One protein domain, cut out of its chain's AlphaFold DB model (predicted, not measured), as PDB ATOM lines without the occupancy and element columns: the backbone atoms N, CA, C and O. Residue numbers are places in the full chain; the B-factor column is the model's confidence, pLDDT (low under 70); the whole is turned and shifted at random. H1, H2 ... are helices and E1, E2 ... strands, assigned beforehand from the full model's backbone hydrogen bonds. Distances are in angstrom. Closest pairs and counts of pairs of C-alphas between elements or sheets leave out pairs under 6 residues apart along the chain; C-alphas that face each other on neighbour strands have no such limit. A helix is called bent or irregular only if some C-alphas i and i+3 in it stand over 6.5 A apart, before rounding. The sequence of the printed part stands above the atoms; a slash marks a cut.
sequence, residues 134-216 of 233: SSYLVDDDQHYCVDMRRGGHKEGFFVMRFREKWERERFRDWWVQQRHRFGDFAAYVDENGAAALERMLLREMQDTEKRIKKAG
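AT A GLANCE: This is residues 134 to 216 of the 233 residues of an uncharacterized protein of Sphingomonas sp. BK069 (UniProt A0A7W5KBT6). A small three-stranded sheet has a bent helix, H1, folded over one face, its first arm running along the strands and its second arm crossing them. The long helix H2 then folds back from that second arm past the edge strand E3, and its last residues, 210 to 214, stick out with the end of the printed part. The printed part has 83 residues, with three strands and then two helices in the order E1, E2, E3, H1, H2; the sheet has the order E1, E2, E3, is antiparallel, and the class is mixed. The whole is compact, with a radius of gyration of the C-alphas of 13.1 A and spans of 42 by 31 by 19 A.

HOW THE PARTS SIT: E1, residues 134 to 139, and E2, residues 144 to 150, form an antiparallel hairpin; N 136 and O 147 are within hydrogen-bond range at 2.8 A. E2 forms a second hairpin with E3, residues 158 to 162, where N 148 and O 158 are 2.8 A apart. The three make a meander, each strand the antiparallel neighbour of the one before. H1, residues 165 to 192, was assigned as one helix by its hydrogen bonds, but it is bent, with C-alphas 177 and 180 7.7 A apart. Its arms H1a, residues 165 to 177, and H1b, residues 180 to 192, stand at a steep tilt of 69 degrees, only just short of about perpendicular. H1b is itself irregular, with C-alphas 180 and 183 7.5 A apart. H1a is on the sheet at a height of 9.1 A and runs along E2, at 3 degrees on the local plane; its closest C-alpha pair with E2 is Tyr 144 and Lys 165, 5.8 A. H1b, on the same face, runs across E2, at 87 degrees on the local plane, which is fitted to 6 C-alphas of the sheet, only just enough. H2, residues 194 to 214, touches H1b, opposite ways at a steep tilt of 44 degrees, in a helical hairpin; their closest C-alphas are those of Val 189 and Leu 197, 6.2 A. H1a and H2 are close but not clearly touching, with the C-alphas of Trp 174 and Met 205 6.7 A apart. Every O i to N i+4 pair is within hydrogen-bond range in H2, against 7 of 9 in H1a and 8 of 9 in H1b.

IN THESE COORDINATES: E1 begins at C-alpha 134 (189.317, 192.474, 262.890) and measures 16.3 A, E2 20.2 A and E3 13.4 A. H1a measures 19.3 A and H1b 19.7 A. H2 measures 30.3 A and ends at C-alpha 214 (195.632, 216.957, 243.686).

THE WHOLE: The C-alphas of His 153 and Gly 216, the two farthest apart, are 41.6 A apart. The printed part has no cut; the link from E2 to E3 is short and the other links are tight. No printed residue is under 70 in pLDDT.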
ATOM      1  N   SER A 134     187.967 192.002 262.602       89.81
ATOM      2  CA  SER A 134     189.317 192.474 262.890       89.81
ATOM      3  C   SER A 134     190.213 192.300 261.670       89.81
ATOM      4  O   SER A 134     189.997 191.412 260.842       89.81
ATOM      5  N   SER A 135     191.221 193.166 261.543       92.38
ATOM      6  CA  SER A 135     192.263 193.023 260.529       92.38
ATOM      7  C   SER A 135     193.624 192.778 261.165       92.38
ATOM      8  O   SER A 135     193.943 193.316 262.227       92.38
ATOM      9  N   TYR A 136     194.424 191.954 260.500       91.38
ATOM     10  CA  TYR A 136     195.752 191.548 260.932       91.38
ATOM     11  C   TYR A 136     196.745 191.730 259.791       91.38
ATOM     12  O   TYR A 136     196.410 191.572 258.617       91.38
ATOM     13  N   LEU A 137     197.986 192.047 260.150       90.50
ATOM     14  CA  LEU A 137     199.113 191.886 259.241       90.50
ATOM     15  C   LEU A 137     199.662 190.487 259.457       90.50
ATOM     16  O   LEU A 137     199.986 190.127 260.591       90.50
ATOM     17  N   VAL A 138     199.744 189.718 258.384       88.00
ATOM     18  CA  VAL A 138     200.285 188.364 258.415       88.00
ATOM     19  C   VAL A 138     201.425 188.331 257.420       88.00
ATOM     20  O   VAL A 138     201.218 188.603 256.242       88.00
ATOM     21  N   ASP A 139     202.621 188.033 257.905       87.56
ATOM     22  CA  ASP A 139     203.790 187.836 257.059       87.56
ATOM     23  C   ASP A 139     204.083 186.340 257.035       87.56
ATOM     24  O   ASP A 139     204.222 185.724 258.094       87.56
ATOM     25  N   ASP A 140     204.119 185.763 255.837       79.81
ATOM     26  CA  ASP A 140     204.683 184.436 255.603       79.81
ATOM     27  C   ASP A 140     206.033 184.574 254.876       79.81
ATOM     28  O   ASP A 140     206.418 185.672 254.466       79.81
ATOM     29  N   ASP A 141     206.782 183.477 254.745       77.56
ATOM     30  CA  ASP A 141     208.136 183.498 254.166       77.56
ATOM     31  C   ASP A 141     208.176 183.981 252.700       77.56
ATOM     32  O   ASP A 141     209.251 184.285 252.180       77.56
ATOM     33  N   GLN A 142     207.030 184.052 252.014       77.75
ATOM     34  CA  GLN A 142     206.931 184.394 250.592       77.75
ATOM     35  C   GLN A 142     206.036 185.609 250.299       77.75
ATOM     36  O   GLN A 142     206.116 186.165 249.202       77.75
ATOM     37  N   HIS A 143     205.191 186.035 251.238       81.50
ATOM     38  CA  HIS A 143     204.162 187.042 251.016       81.50
ATOM     39  C   HIS A 143     203.929 187.924 252.241       81.50
ATOM     40  O   HIS A 143     203.878 187.486 253.391       81.50
ATOM     41  N   TYR A 144     203.662 189.194 251.953       88.88
ATOM     42  CA  TYR A 144     203.213 190.177 252.928       88.88
ATOM     43  C   TYR A 144     201.699 190.305 252.806       88.88
ATOM     44  O   TYR A 144     201.215 190.655 251.734       88.88
ATOM     45  N   CYS A 145     200.934 190.036 253.863       91.75
ATOM     46  CA  CYS A 145     199.476 189.948 253.763       91.75
ATOM     47  C   CYS A 145     198.740 190.906 254.704       91.75
ATOM     48  O   CYS A 145     199.196 191.221 255.809       91.75
ATOM     49  N   VAL A 146     197.556 191.329 254.262       91.94
ATOM     50  CA  VAL A 146     196.513 191.898 255.119       91.94
ATOM     51  C   VAL A 146     195.344 190.926 255.143       91.94
ATOM     52  O   VAL A 146     194.801 190.571 254.101       91.94
ATOM     53  N   ASP A 147     194.983 190.491 256.339       93.50
ATOM     54  CA  ASP A 147     193.979 189.465 256.600       93.50
ATOM     55  C   ASP A 147     192.810 190.085 257.382       93.50
ATOM     56  O   ASP A 147     193.038 190.842 258.327       93.50
ATOM     57  N   MET A 148     191.570 189.790 256.990       93.31
ATOM     58  CA  MET A 148     190.358 190.135 257.730       93.31
ATOM     59  C   MET A 148     189.658 188.890 258.256       93.31
ATOM     60  O   MET A 148     189.289 187.993 257.495       93.31
ATOM     61  N   ARG A 149     189.366 188.893 259.556       93.38
ATOM     62  CA  ARG A 149     188.752 187.763 260.257       93.38
ATOM     63  C   ARG A 149     187.436 188.172 260.893       93.38
ATOM     64  O   ARG A 149     187.295 189.294 261.378       93.38
ATOM     65  N   ARG A 150     186.475 187.246 260.891       89.31
ATOM     66  CA  ARG A 150     185.243 187.361 261.681       89.31
ATOM     67  C   ARG A 150     185.504 186.756 263.051       89.31
ATOM     68  O   ARG A 150     185.984 185.630 263.158       89.31
ATOM     69  N   GLY A 151     185.217 187.515 264.094       84.62
ATOM     70  CA  GLY A 151     185.408 187.156 265.489       84.62
ATOM     71  C   GLY A 151     186.734 186.482 265.815       84.62
ATOM     72  O   GLY A 151     187.809 186.968 265.480       84.62
ATOM     73  N   GLY A 152     186.649 185.360 266.532       76.56
ATOM     74  CA  GLY A 152     187.810 184.593 266.990       76.56
ATOM     75  C   GLY A 152     188.340 183.567 265.985       76.56
ATOM     76  O   GLY A 152     189.120 182.700 266.384       76.56
ATOM     77  N   HIS A 153     187.891 183.597 264.726       81.31
ATOM     78  CA  HIS A 153     188.345 182.640 263.720       81.31
ATOM     79  C   HIS A 153     189.828 182.859 263.391       81.31
ATOM     80  O   HIS A 153     190.323 183.984 263.373       81.31
ATOM     81  N   LYS A 154     190.560 181.759 263.165       80.81
ATOM     82  CA  LYS A 154     191.984 181.805 262.792       80.81
ATOM     83  C   LYS A 154     192.195 182.137 261.319       80.81
ATOM     84  O   LYS A 154     193.224 182.704 260.981       80.81
ATOM     85  N   GLU A 155     191.237 181.767 260.482       84.38
ATOM     86  CA  GLU A 155     191.283 181.986 259.043       84.38
ATOM     87  C   GLU A 155     190.502 183.245 258.679       84.38
ATOM     88  O   GLU A 155     189.435 183.522 259.239       84.38
ATOM     89  N   GLY A 156     191.065 184.010 257.751       87.50
ATOM     90  CA  GLY A 156     190.420 185.175 257.179       87.50
ATOM     91  C   GLY A 156     189.328 184.818 256.197       87.50
ATOM     92  O   GLY A 156     189.500 183.921 255.376       87.50
ATOM     93  N   PHE A 157     188.240 185.585 256.212       90.88
ATOM     94  CA  PHE A 157     187.288 185.567 255.099       90.88
ATOM     95  C   PHE A 157     187.820 186.361 253.894       90.88
ATOM     96  O   PHE A 157     187.327 186.211 252.779       90.88
ATOM     97  N   PHE A 158     188.829 187.208 254.113       94.12
ATOM     98  CA  PHE A 158     189.511 187.962 253.074       94.12
ATOM     99  C   PHE A 158     191.000 188.066 253.399       94.12
ATOM    100  O   PHE A 158     191.372 188.466 254.499       94.12
ATOM    101  N   VAL A 159     191.847 187.729 252.427       93.44
ATOM    102  CA  VAL A 159     193.302 187.860 252.526       93.44
ATOM    103  C   VAL A 159     193.807 188.523 251.257       93.44
ATOM    104  O   VAL A 159     193.607 188.004 250.162       93.44
ATOM    105  N   MET A 160     194.492 189.648 251.417       92.38
ATOM    106  CA  MET A 160     195.151 190.359 250.332       92.38
ATOM    107  C   MET A 160     196.657 190.166 250.438       92.38
ATOM    108  O   MET A 160     197.246 190.466 251.479       92.38
ATOM    109  N   ARG A 161     197.273 189.669 249.362       91.88
ATOM    110  CA  ARG A 161     198.705 189.360 249.308       91.88
ATOM    111  C   ARG A 161     199.458 190.421 248.519       91.88
ATOM    112  O   ARG A 161     199.027 190.833 247.448       91.88
ATOM    113  N   PHE A 162     200.616 190.804 249.029       88.12
ATOM    114  CA  PHE A 162     201.535 191.744 248.407       88.12
ATOM    115  C   PHE A 162     202.869 191.056 248.151       88.12
ATOM    116  O   PHE A 162     203.316 190.230 248.953       88.12
ATOM    117  N   ARG A 163     203.505 191.409 247.030       87.12
ATOM    118  CA  ARG A 163     204.816 190.860 246.660       87.12
ATOM    119  C   ARG A 163     205.917 191.506 247.476       87.12
ATOM    120  O   ARG A 163     206.845 190.841 247.914       87.12
ATOM    121  N   GLU A 164     205.785 192.807 247.698       85.75
ATOM    122  CA  GLU A 164     206.798 193.597 248.370       85.75
ATOM    123  C   GLU A 164     206.280 194.153 249.696       85.75
ATOM    124  O   GLU A 164     205.151 194.640 249.808       85.75
ATOM    125  N   LYS A 165     207.148 194.173 250.713       87.31
ATOM    126  CA  LYS A 165     206.804 194.676 252.053       87.31
ATOM    127  C   LYS A 165     206.264 196.103 252.016       87.31
ATOM    128  O   LYS A 165     205.333 196.446 252.747       87.31
ATOM    129  N   TRP A 166     206.862 196.941 251.168       83.81
ATOM    130  CA  TRP A 166     206.501 198.349 251.051       83.81
ATOM    131  C   TRP A 166     205.109 198.543 250.430       83.81
ATOM    132  O   TRP A 166     204.448 199.524 250.770       83.81
ATOM    133  N   GLU A 167     204.638 197.621 249.580       85.62
ATOM    134  CA  GLU A 167     203.282 197.654 249.012       85.62
ATOM    135  C   GLU A 167     202.244 197.393 250.104       85.62
ATOM    136  O   GLU A 167     201.314 198.185 250.268       85.62
ATOM    137  N   ARG A 168     202.455 196.346 250.917       90.25
ATOM    138  CA  ARG A 168     201.600 196.043 252.075       90.25
ATOM    139  C   ARG A 168     201.582 197.204 253.062       90.25
ATOM    140  O   ARG A 168     200.525 197.578 253.555       90.25
ATOM    141  N   GLU A 169     202.742 197.777 253.381       87.88
ATOM    142  CA  GLU A 169     202.816 198.907 254.315       87.88
ATOM    143  C   GLU A 169     202.098 200.149 253.790       87.88
ATOM    144  O   GLU A 169     201.390 200.805 254.548       87.88
ATOM    145  N   ARG A 170     202.229 200.442 252.495       86.12
ATOM    146  CA  ARG A 170     201.493 201.528 251.843       86.12
ATOM    147  C   ARG A 170     199.987 201.289 251.907       86.12
ATOM    148  O   ARG A 170     199.251 202.178 252.319       86.12
ATOM    149  N   PHE A 171     199.534 200.086 251.560       89.38
ATOM    150  CA  PHE A 171     198.123 199.729 251.673       89.38
ATOM    151  C   PHE A 171     197.633 199.832 253.120       89.38
ATOM    152  O   PHE A 171     196.573 200.399 253.365       89.38
ATOM    153  N   ARG A 172     198.426 199.362 254.092       89.62
ATOM    154  CA  ARG A 172     198.116 199.448 255.523       89.62
ATOM    155  C   ARG A 172     197.861 200.888 255.970       89.62
ATOM    156  O   ARG A 172     196.906 201.113 256.711       89.62
ATOM    157  N   ASP A 173     198.699 201.835 255.547       87.44
ATOM    158  CA  ASP A 173     198.576 203.246 255.938       87.44
ATOM    159  C   ASP A 173     197.187 203.808 255.564       87.44
ATOM    160  O   ASP A 173     196.565 204.517 256.356       87.44
ATOM    161  N   TRP A 174     196.660 203.424 254.397       89.81
ATOM    162  CA  TRP A 174     195.291 203.740 253.975       89.81
ATOM    163  C   TRP A 174     194.233 202.882 254.689       89.81
ATOM    164  O   TRP A 174     193.203 203.388 255.141       89.81
ATOM    165  N   TRP A 175     194.500 201.586 254.823       92.00
ATOM    166  CA  TRP A 175     193.584 200.574 255.345       92.00
ATOM    167  C   TRP A 175     193.145 200.825 256.787       92.00
ATOM    168  O   TRP A 175     191.981 200.612 257.124       92.00
ATOM    169  N   VAL A 176     194.045 201.319 257.644       89.81
ATOM    170  CA  VAL A 176     193.730 201.617 259.054       89.81
ATOM    171  C   VAL A 176     192.584 202.630 259.178       89.81
ATOM    172  O   VAL A 176     191.788 202.535 260.111       89.81
ATOM    173  N   GLN A 177     192.436 203.537 258.207       88.81
ATOM    174  CA  GLN A 177     191.354 204.527 258.181       88.81
ATOM    175  C   GLN A 177     190.000 203.928 257.767       88.81
ATOM    176  O   GLN A 177     188.952 204.526 258.006       88.81
ATOM    177  N   GLN A 178     189.991 202.726 257.187       92.81
ATOM    178  CA  GLN A 178     188.779 202.058 256.705       92.81
ATOM    179  C   GLN A 178     188.118 201.162 257.761       92.81
ATOM    180  O   GLN A 178     187.151 200.471 257.453       92.81
ATOM    181  N   ARG A 179     188.597 201.164 259.017       89.38
ATOM    182  CA  ARG A 179     188.117 200.253 260.077       89.38
ATOM    183  C   ARG A 179     186.601 200.310 260.299       89.38
ATOM    184  O   ARG A 179     185.983 199.285 260.564       89.38
ATOM    185  N   HIS A 180     186.004 201.490 260.150       90.06
ATOM    186  CA  HIS A 180     184.561 201.699 260.284       90.06
ATOM    187  C   HIS A 180     183.728 200.982 259.202       90.06
ATOM    188  O   HIS A 180     182.554 200.721 259.431       90.06
ATOM    189  N   ARG A 181     184.332 200.610 258.062       94.00
ATOM    190  CA  ARG A 181     183.682 199.941 256.916       94.00
ATOM    191  C   ARG A 181     183.893 198.429 256.884       94.00
ATOM    192  O   ARG A 181     183.494 197.769 255.931       94.00
ATOM    193  N   PHE A 182     184.535 197.844 257.896       93.81
ATOM    194  CA  PHE A 182     184.861 196.412 257.872       93.81
ATOM    195  C   PHE A 182     183.618 195.515 257.794       93.81
ATOM    196  O   PHE A 182     183.670 194.486 257.123       93.81
ATOM    197  N   GLY A 183     182.507 195.930 258.413       90.56
ATOM    198  CA  GLY A 183     181.204 195.274 258.258       90.56
ATOM    199  C   GLY A 183     180.725 195.252 256.808       90.56
ATOM    200  O   GLY A 183     180.365 194.194 256.298       90.56
ATOM    201  N   ASP A 184     180.811 196.391 256.123       93.50
ATOM    202  CA  ASP A 184     180.406 196.521 254.721       93.50
ATOM    203  C   ASP A 184     181.291 195.674 253.804       93.50
ATOM    204  O   ASP A 184     180.802 195.030 252.881       93.50
ATOM    205  N   PHE A 185     182.597 195.609 254.080       95.06
ATOM    206  CA  PHE A 185     183.519 194.759 253.323       95.06
ATOM    207  C   PHE A 185     183.217 193.272 253.496       95.06
ATOM    208  O   PHE A 185     183.307 192.517 252.531       95.06
ATOM    209  N   ALA A 186     182.837 192.844 254.702       92.50
ATOM    210  CA  ALA A 186     182.408 191.472 254.937       92.50
ATOM    211  C   ALA A 186     181.144 191.127 254.142       92.50
ATOM    212  O   ALA A 186     181.138 190.100 253.466       92.50
ATOM    213  N   ALA A 187     180.129 191.996 254.164       92.25
ATOM    214  CA  ALA A 187     178.924 191.819 253.355       92.25
ATOM    215  C   ALA A 187     179.251 191.790 251.852       92.25
ATOM    216  O   ALA A 187     178.812 190.900 251.128       92.25
ATOM    217  N   TYR A 188     180.117 192.698 251.396       95.25
ATOM    218  CA  TYR A 188     180.535 192.761 250.001       95.25
ATOM    219  C   TYR A 188     181.248 191.483 249.537       95.25
ATOM    220  O   TYR A 188     181.035 191.048 248.406       95.25
ATOM    221  N   VAL A 189     182.078 190.867 250.389       95.50
ATOM    222  CA  VAL A 189     182.735 189.583 250.086       95.50
ATOM    223  C   VAL A 189     181.727 188.446 250.002       95.50
ATOM    224  O   VAL A 189     181.852 187.625 249.096       95.50
ATOM    225  N   ASP A 190     180.735 188.405 250.894       93.00
ATOM    226  CA  ASP A 190     179.693 187.371 250.859       93.00
ATOM    227  C   ASP A 190     178.873 187.445 249.560       93.00
ATOM    228  O   ASP A 190     178.500 186.415 249.003       93.00
ATOM    229  N   GLU A 191     178.641 188.653 249.046       96.38
ATOM    230  CA  GLU A 191     177.859 188.887 247.828       96.38
ATOM    231  C   GLU A 191     178.672 188.756 246.528       96.38
ATOM    232  O   GLU A 191     178.188 188.203 245.543       96.38
ATOM    233  N   ASN A 192     179.903 189.278 246.500       96.38
ATOM    234  CA  ASN A 192     180.679 189.481 245.265       96.38
ATOM    235  C   ASN A 192     181.994 188.683 245.225       96.38
ATOM    236  O   ASN A 192     182.664 188.628 244.189       96.38
ATOM    237  N   GLY A 193     182.387 188.073 246.343       95.00
ATOM    238  CA  GLY A 193     183.627 187.320 246.496       95.00
ATOM    239  C   GLY A 193     184.864 188.171 246.817       95.00
ATOM    240  O   GLY A 193     184.946 189.372 246.549       95.00
ATOM    241  N   ALA A 194     185.889 187.508 247.363       93.69
ATOM    242  CA  ALA A 194     187.123 188.141 247.838       93.69
ATOM    243  C   ALA A 194     187.896 188.899 246.742       93.69
ATOM    244  O   ALA A 194     188.346 190.022 246.961       93.69
ATOM    245  N   ALA A 195     187.999 188.336 245.534       93.12
ATOM    246  CA  ALA A 195     188.710 188.974 244.422       93.12
ATOM    247  C   ALA A 195     188.021 190.263 243.925       93.12
ATOM    248  O   ALA A 195     188.669 191.160 243.381       93.12
ATOM    249  N   ALA A 196     186.695 190.373 244.080       95.06
ATOM    250  CA  ALA A 196     185.980 191.608 243.777       95.06
ATOM    251  C   ALA A 196     186.322 192.697 244.800       95.06
ATOM    252  O   ALA A 196     186.655 193.814 244.397       95.06
ATOM    253  N   LEU A 197     186.329 192.346 246.094       95.94
ATOM    254  CA  LEU A 197     186.725 193.264 247.159       95.94
ATOM    255  C   LEU A 197     188.159 193.766 246.949       95.94
ATOM    256  O   LEU A 197     188.394 194.966 246.997       95.94
ATOM    257  N   GLU A 198     189.105 192.876 246.644       93.75
ATOM    258  CA  GLU A 198     190.508 193.249 246.419       93.75
ATOM    259  C   GLU A 198     190.657 194.341 245.345       93.75
ATOM    260  O   GLU A 198     191.302 195.369 245.563       93.75
ATOM    261  N   ARG A 199     189.996 194.161 244.193       93.56
ATOM    262  CA  ARG A 199     190.011 195.143 243.096       93.56
ATOM    263  C   ARG A 199     189.372 196.469 243.498       93.56
ATOM    264  O   ARG A 199     189.873 197.524 243.107       93.56
ATOM    265  N   MET A 200     188.278 196.418 244.255       96.06
ATOM    266  CA  MET A 200     187.600 197.606 244.770       96.06
ATOM    267  C   MET A 200     188.517 198.388 245.716       96.06
ATOM    268  O   MET A 200     188.723 199.580 245.507       96.06
ATOM    269  N   LEU A 201     189.127 197.717 246.695       94.44
ATOM    270  CA  LEU A 201     190.010 198.340 247.683       94.44
ATOM    271  C   LEU A 201     191.239 198.978 247.028       94.44
ATOM    272  O   LEU A 201     191.582 200.118 247.339       94.44
ATOM    273  N   LEU A 202     191.875 198.288 246.076       91.06
ATOM    274  CA  LEU A 202     192.998 198.849 245.320       91.06
ATOM    275  C   LEU A 202     192.604 200.105 244.542       91.06
ATOM    276  O   LEU A 202     193.350 201.086 244.539       91.06
ATOM    277  N   ARG A 203     191.430 200.095 243.899       91.81
ATOM    278  CA  ARG A 203     190.913 201.261 243.176       91.81
ATOM    279  C   ARG A 203     190.641 202.424 244.129       91.81
ATOM    280  O   ARG A 203     191.111 203.529 243.873       91.81
ATOM    281  N   GLU A 204     189.942 202.180 245.236       93.69
ATOM    282  CA  GLU A 204     189.637 203.215 246.230       93.69
ATOM    283  C   GLU A 204     190.906 203.822 246.847       93.69
ATOM    284  O   GLU A 204     190.987 205.043 247.030       93.69
ATOM    285  N   MET A 205     191.919 202.998 247.131       91.06
ATOM    286  CA  MET A 205     193.224 203.465 247.600       91.06
ATOM    287  C   MET A 205     193.871 204.391 246.561       91.06
ATOM    288  O   MET A 205     194.241 205.518 246.889       91.06
ATOM    289  N   GLN A 206     193.951 203.965 245.296       87.25
ATOM    290  CA  GLN A 206     194.532 204.770 244.213       87.25
ATOM    291  C   GLN A 206     193.773 206.085 243.989       87.25
ATOM    292  O   GLN A 206     194.385 207.130 243.766       87.25
ATOM    293  N   ASP A 207     192.444 206.068 244.059       90.25
ATOM    294  CA  ASP A 207     191.633 207.277 243.908       90.25
ATOM    295  C   ASP A 207     191.802 208.224 245.100       90.25
ATOM    296  O   ASP A 207     191.821 209.446 244.941       90.25
ATOM    297  N   THR A 208     192.008 207.679 246.298       88.75
ATOM    298  CA  THR A 208     192.378 208.461 247.481       88.75
ATOM    299  C   THR A 208     193.738 209.127 247.297       88.75
ATOM    300  O   THR A 208     193.863 210.330 247.514       88.75
ATOM    301  N   GLU A 209     194.733 208.408 246.789       84.94
ATOM    302  CA  GLU A 209     196.052 208.980 246.500       84.94
ATOM    303  C   GLU A 209     196.000 210.079 245.437       84.94
ATOM    304  O   GLU A 209     196.619 211.132 245.606       84.94
ATOM    305  N   LYS A 210     195.226 209.886 244.359       85.75
ATOM    306  CA  LYS A 210     195.013 210.928 243.340       85.75
ATOM    307  C   LYS A 210     194.418 212.192 243.959       85.75
ATOM    308  O   LYS A 210     194.861 213.291 243.624       85.75
ATOM    309  N   ARG A 211     193.444 212.048 244.867       85.81
ATOM    310  CA  ARG A 211     192.831 213.178 245.585       85.81
ATOM    311  C   ARG A 211     193.844 213.902 246.471       85.81
ATOM    312  O   ARG A 211     193.961 215.119 246.360       85.81
ATOM    313  N   ILE A 212     194.621 213.171 247.270       82.81
ATOM    314  CA  ILE A 212     195.667 213.736 248.143       82.81
ATOM    315  C   ILE A 212     196.725 214.478 247.319       82.81
ATOM    316  O   ILE A 212     197.099 215.605 247.642       82.81
ATOM    317  N   LYS A 213     197.172 213.880 246.209       83.06
ATOM    318  CA  LYS A 213     198.136 214.502 245.296       83.06
ATOM    319  C   LYS A 213     197.577 215.781 244.668       83.06
ATOM    320  O   LYS A 213     198.287 216.779 244.610       83.06
ATOM    321  N   LYS A 214     196.312 215.771 244.230       85.25
ATOM    322  CA  LYS A 214     195.632 216.957 243.686       85.25
ATOM    323  C   LYS A 214     195.505 218.077 244.725       85.25
ATOM    324  O   LYS A 214     195.596 219.241 244.360       85.25
ATOM    325  N   ALA A 215     195.337 217.728 245.998       82.25
ATOM    326  CA  ALA A 215     195.286 218.677 247.106       82.25
ATOM    327  C   ALA A 215     196.666 219.236 247.512       82.25
ATOM    328  O   ALA A 215     196.743 220.039 248.435       82.25
ATOM    329  N   GLY A 216     197.762 218.811 246.868       79.31
ATOM    330  CA  GLY A 216     199.120 219.240 247.225       79.31
ATOM    331  C   GLY A 216     199.636 218.659 248.548       79.31
ATOM    332  O   GLY A 216     200.702 219.046 249.009       79.31
TER     333      GLY A 216